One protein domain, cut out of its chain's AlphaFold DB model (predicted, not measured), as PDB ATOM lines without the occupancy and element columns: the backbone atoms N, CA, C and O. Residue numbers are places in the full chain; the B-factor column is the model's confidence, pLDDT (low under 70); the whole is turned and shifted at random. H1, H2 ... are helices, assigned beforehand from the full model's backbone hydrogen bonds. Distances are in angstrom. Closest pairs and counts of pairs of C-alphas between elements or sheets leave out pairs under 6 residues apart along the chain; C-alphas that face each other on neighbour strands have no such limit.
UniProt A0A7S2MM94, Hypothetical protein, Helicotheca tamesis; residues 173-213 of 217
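What this domain is: This is residues 173 to 213 of the 217 residues of the protein "Hypothetical protein" of Helicotheca tamesis (UniProt A0A7S2MM94). This domain has little regular structure: three short helices, H1, H2 and H3, stand in a triangle, with residues 173 to 178, which hold no named element, toward one end of the longest axis and residues 209 to 213, after H3 and also with no named element, toward the other. The printed part has 41 residues, 16 of them in the named helices, with no named strand; the class is all helix. It is compact, with a radius of gyration of the C-alphas of 8.4 A and spans of 23 by 17 by 14 A.

How they stand to each other: Look first at H1, residues 182 to 185, then H2, residues 189 to 195: they only just touch, only at the corner by their tight link, with 3 pairs of C-alphas within 8 A, the closest those of Leu 185 and Arg 191 at 5.7 A. H3, residues 200 to 204, likewise only just touches H2, only at the corner by their tight link, with 3 such pairs, Asn 195 and Gly 202 closest at 4.9 A. H1 and H3 only just touch, also with 3 pairs, Cys 182 and Leu 201 closest at 7.3 A. Every O i to N i+4 pair is within hydrogen-bond range in H2 and H3; H1 is too short for one.

Where its parts are: Find C-alpha 182 at (196.143, 353.011, 238.215), where H1 begins. H2 runs 10.0 A from C-alpha 189 to C-alpha 195, and H3 ends at C-alpha 204, (199.522, 346.627, 235.429).

The domain as a whole: The C-alphas of Asn 178 and Asp 211, the two farthest apart, are 23.1 A apart. The printed part has no cut, and no printed residue is under 70 in pLDDT.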
ATOM      1  N   ALA A 173     195.395 349.804 228.705       92.88
ATOM      2  CA  ALA A 173     194.057 349.642 228.145       92.88
ATOM      3  C   ALA A 173     193.076 349.093 229.194       92.88
ATOM      4  O   ALA A 173     193.349 348.076 229.834       92.88
ATOM      5  N   ASN A 174     191.952 349.787 229.364       91.56
ATOM      6  CA  ASN A 174     190.832 349.349 230.191       91.56
ATOM      7  C   ASN A 174     189.897 348.399 229.414       91.56
ATOM      8  O   ASN A 174     190.157 348.067 228.259       91.56
ATOM      9  N   GLN A 175     188.763 348.031 230.013       91.44
ATOM     10  CA  GLN A 175     187.780 347.102 229.440       91.44
ATOM     11  C   GLN A 175     187.133 347.553 228.114       91.44
ATOM     12  O   GLN A 175     186.467 346.762 227.462       91.44
ATOM     13  N   VAL A 176     187.305 348.820 227.720       89.19
ATOM     14  CA  VAL A 176     186.836 349.377 226.436       89.19
ATOM     15  C   VAL A 176     188.001 349.878 225.566       89.19
ATOM     16  O   VAL A 176     187.815 350.725 224.702       89.19
ATOM     17  N   GLY A 177     189.234 349.433 225.841       86.69
ATOM     18  CA  GLY A 177     190.434 349.765 225.061       86.69
ATOM     19  C   GLY A 177     191.081 351.124 225.367       86.69
ATOM     20  O   GLY A 177     192.179 351.416 224.894       86.69
ATOM     21  N   ASN A 178     190.469 351.959 226.209       91.75
ATOM     22  CA  ASN A 178     190.996 353.282 226.547       91.75
ATOM     23  C   ASN A 178     192.201 353.198 227.493       91.75
ATOM     24  O   ASN A 178     192.137 352.547 228.536       91.75
ATOM     25  N   LYS A 179     193.274 353.946 227.200       95.06
ATOM     26  CA  LYS A 179     194.489 353.983 228.033       95.06
ATOM     27  C   LYS A 179     194.287 354.815 229.312       95.06
ATOM     28  O   LYS A 179     194.096 356.033 229.251       95.06
ATOM     29  N   ARG A 180     194.365 354.182 230.487       96.56
ATOM     30  CA  ARG A 180     194.141 354.783 231.820       96.56
ATOM     31  C   ARG A 180     195.267 354.446 232.802       96.56
ATOM     32  O   ARG A 180     196.019 353.511 232.585       96.56
ATOM     33  N   THR A 181     195.399 355.229 233.871       97.06
ATOM     34  CA  THR A 181     196.398 355.009 234.935       97.06
ATOM     35  C   THR A 181     195.799 354.224 236.106       97.06
ATOM     36  O   THR A 181     194.578 354.218 236.282       97.06
ATOM     37  N   CYS A 182     196.628 353.662 236.987       95.44
ATOM     38  CA  CYS A 182     196.143 353.011 238.215       95.44
ATOM     39  C   CYS A 182     195.401 353.983 239.153       95.44
ATOM     40  O   CYS A 182     194.383 353.639 239.750       95.44
ATOM     41  N   LYS A 183     195.782 355.272 239.147       95.88
ATOM     42  CA  LYS A 183     195.018 356.344 239.816       95.88
ATOM     43  C   LYS A 183     193.597 356.495 239.262       95.88
ATOM     44  O   LYS A 183     192.690 356.843 240.011       95.88
ATOM     45  N   TRP A 184     193.376 356.276 237.963       95.25
ATOM     46  CA  TRP A 184     192.025 356.287 237.388       95.25
ATOM     47  C   TRP A 184     191.208 355.070 237.831       95.25
ATOM     48  O   TRP A 184     190.003 355.214 238.065       95.25
ATOM     49  N   LEU A 185     191.869 353.915 237.958       92.94
ATOM     50  CA  LEU A 185     191.260 352.647 238.349       92.94
ATOM     51  C   LEU A 185     190.732 352.698 239.789       92.94
ATOM     52  O   LEU A 185     189.558 352.418 240.008       92.94
ATOM     53  N   ARG A 186     191.534 353.203 240.738       91.19
ATOM     54  CA  ARG A 186     191.176 353.306 242.170       91.19
ATOM     55  C   ARG A 186     189.995 354.243 242.482       91.19
ATOM     56  O   ARG A 186     189.490 354.254 243.595       91.19
ATOM     57  N   ARG A 187     189.545 355.067 241.532       86.50
ATOM     58  CA  ARG A 187     188.489 356.077 241.766       86.50
ATOM     59  C   ARG A 187     187.074 355.501 241.907       86.50
ATOM     60  O   ARG A 187     186.169 356.265 242.214       86.50
ATOM     61  N   SER A 188     186.849 354.221 241.602       88.50
ATOM     62  CA  SER A 188     185.523 353.593 241.700       88.50
ATOM     63  C   SER A 188     185.645 352.069 241.749       88.50
ATOM     64  O   SER A 188     186.313 351.491 240.890       88.50
ATOM     65  N   SER A 189     184.945 351.427 242.691       82.69
ATOM     66  CA  SER A 189     184.852 349.961 242.816       82.69
ATOM     67  C   SER A 189     184.391 349.302 241.516       82.69
ATOM     68  O   SER A 189     185.059 348.416 241.001       82.69
ATOM     69  N   GLY A 190     183.369 349.853 240.859       87.56
ATOM     70  CA  GLY A 190     182.921 349.325 239.569       87.56
ATOM     71  C   GLY A 190     183.998 349.347 238.472       87.56
ATOM     72  O   GLY A 190     183.911 348.594 237.506       87.56
ATOM     73  N   ARG A 191     185.033 350.197 238.564       93.69
ATOM     74  CA  ARG A 191     186.179 350.149 237.633       93.69
ATOM     75  C   ARG A 191     187.141 349.028 237.994       93.69
ATOM     76  O   ARG A 191     187.632 348.385 237.071       93.69
ATOM     77  N   ILE A 192     187.378 348.811 239.284       91.62
ATOM     78  CA  ILE A 192     188.165 347.695 239.817       91.62
ATOM     79  C   ILE A 192     187.552 346.380 239.319       91.62
ATOM     80  O   ILE A 192     188.211 345.667 238.569       91.62
ATOM     81  N   ASP A 193     186.261 346.149 239.554       92.25
ATOM     82  CA  ASP A 193     185.589 344.880 239.216       92.25
ATOM     83  C   ASP A 193     185.581 344.568 237.711       92.25
ATOM     84  O   ASP A 193     185.610 343.409 237.280       92.25
ATOM     85  N   ARG A 194     185.551 345.615 236.879       92.81
ATOM     86  CA  ARG A 194     185.577 345.487 235.414       92.81
ATOM     87  C   ARG A 194     186.977 345.320 234.829       92.81
ATOM     88  O   ARG A 194     187.075 344.950 233.665       92.81
ATOM     89  N   ASN A 195     188.041 345.630 235.569       94.50
ATOM     90  CA  ASN A 195     189.398 345.671 235.015       94.50
ATOM     91  C   ASN A 195     190.385 344.732 235.718       94.50
ATOM     92  O   ASN A 195     191.218 344.144 235.024       94.50
ATOM     93  N   CYS A 196     190.316 344.589 237.042       93.19
ATOM     94  CA  CYS A 196     191.209 343.738 237.828       93.19
ATOM     95  C   CYS A 196     191.063 342.269 237.419       93.19
ATOM     96  O   CYS A 196     189.953 341.786 237.211       93.19
ATOM     97  N   GLY A 197     192.195 341.591 237.202       86.00
ATOM     98  CA  GLY A 197     192.233 340.216 236.687       86.00
ATOM     99  C   GLY A 197     191.809 340.038 235.219       86.00
ATOM    100  O   GLY A 197     191.992 338.956 234.681       86.00
ATOM    101  N   LYS A 198     191.280 341.079 234.556       90.06
ATOM    102  CA  LYS A 198     190.596 340.957 233.250       90.06
ATOM    103  C   LYS A 198     191.230 341.757 232.112       90.06
ATOM    104  O   LYS A 198     190.994 341.464 230.950       90.06
ATOM    105  N   THR A 199     191.989 342.808 232.419       93.38
ATOM    106  CA  THR A 199     192.487 343.771 231.414       93.38
ATOM    107  C   THR A 199     193.966 344.082 231.611       93.38
ATOM    108  O   THR A 199     194.493 343.925 232.714       93.38
ATOM    109  N   ASN A 200     194.618 344.632 230.578       93.38
ATOM    110  CA  ASN A 200     195.996 345.136 230.671       93.38
ATOM    111  C   ASN A 200     196.148 346.177 231.791       93.38
ATOM    112  O   ASN A 200     197.178 346.233 232.460       93.38
ATOM    113  N   LEU A 201     195.110 346.988 232.025       95.75
ATOM    114  CA  LEU A 201     195.057 347.913 233.151       95.75
ATOM    115  C   LEU A 201     195.021 347.196 234.504       95.75
ATOM    116  O   LEU A 201     195.771 347.579 235.393       95.75
ATOM    117  N   GLY A 202     194.199 346.158 234.664       92.56
ATOM    118  CA  GLY A 202     194.159 345.372 235.901       92.56
ATOM    119  C   GLY A 202     195.489 344.688 236.213       92.56
ATOM    120  O   GLY A 202     195.974 344.773 237.336       92.56
ATOM    121  N   GLN A 203     196.117 344.093 235.196       92.38
ATOM    122  CA  GLN A 203     197.413 343.418 235.324       92.38
ATOM    123  C   GLN A 203     198.561 344.380 235.651       92.38
ATOM    124  O   GLN A 203     199.487 344.021 236.378       92.38
ATOM    125  N   ALA A 204     198.521 345.608 235.129       93.38
ATOM    126  CA  ALA A 204     199.522 346.627 235.429       93.38
ATOM    127  C   ALA A 204     199.353 347.246 236.827       93.38
ATOM    128  O   ALA A 204     200.333 347.708 237.411       93.38
ATOM    129  N   CYS A 205     198.133 347.245 237.367       94.31
ATOM    130  CA  CYS A 205     197.775 347.900 238.621       94.31
ATOM    131  C   CYS A 205     197.611 346.901 239.776       94.31
ATOM    132  O   CYS A 205     196.564 346.848 240.424       94.31
ATOM    133  N   ARG A 206     198.644 346.082 240.022       90.50
ATOM    134  CA  ARG A 206     198.582 344.977 240.997       90.50
ATOM    135  C   ARG A 206     198.366 345.439 242.437       90.50
ATOM    136  O   ARG A 206     197.726 344.714 243.184       90.50
ATOM    137  N   HIS A 207     198.839 346.630 242.820       91.38
ATOM    138  CA  HIS A 207     198.564 347.182 244.152       91.38
ATOM    139  C   HIS A 207     197.102 347.612 244.289       91.38
ATOM    140  O   HIS A 207     196.431 347.332 245.283       91.38
ATOM    141  N   THR A 208     196.596 348.310 243.270       92.25
ATOM    142  CA  THR A 208     195.205 348.765 243.232       92.25
ATOM    143  C   THR A 208     194.230 347.583 243.161       92.25
ATOM    144  O   THR A 208     193.140 347.669 243.714       92.25
ATOM    145  N   CYS A 209     194.627 346.479 242.525       92.38
ATOM    146  CA  CYS A 209     193.851 345.247 242.372       92.38
ATOM    147  C   CYS A 209     194.257 344.142 243.361       92.38
ATOM    148  O   CYS A 209     194.076 342.967 243.054       92.38
ATOM    149  N   ARG A 210     194.855 344.486 244.505       89.06
ATOM    150  CA  ARG A 210     195.482 343.509 245.411       89.06
ATOM    151  C   ARG A 210     194.546 342.374 245.853       89.06
ATOM    152  O   ARG A 210     194.956 341.224 245.839       89.06
ATOM    153  N   ASP A 211     193.263 342.669 246.056       85.88
ATOM    154  CA  ASP A 211     192.245 341.679 246.449       85.88
ATOM    155  C   ASP A 211     191.948 340.633 245.352       85.88
ATOM    156  O   ASP A 211     191.331 339.606 245.611       85.88
ATOM    157  N   TYR A 212     192.400 340.884 244.119       85.00
ATOM    158  CA  TYR A 212     192.250 339.997 242.963       85.00
ATOM    159  C   TYR A 212     193.524 339.193 242.653       85.00
ATOM    160  O   TYR A 212     193.531 338.406 241.704       85.00
ATOM    161  N   TYR A 213     194.614 339.391 243.403       79.12
ATOM    162  CA  TYR A 213     195.891 338.715 243.184       79.12
ATOM    163  C   TYR A 213     196.374 338.046 244.474       79.12
ATOM    164  O   TYR A 213     196.708 338.718 245.446       79.12
TER     165      TYR A 213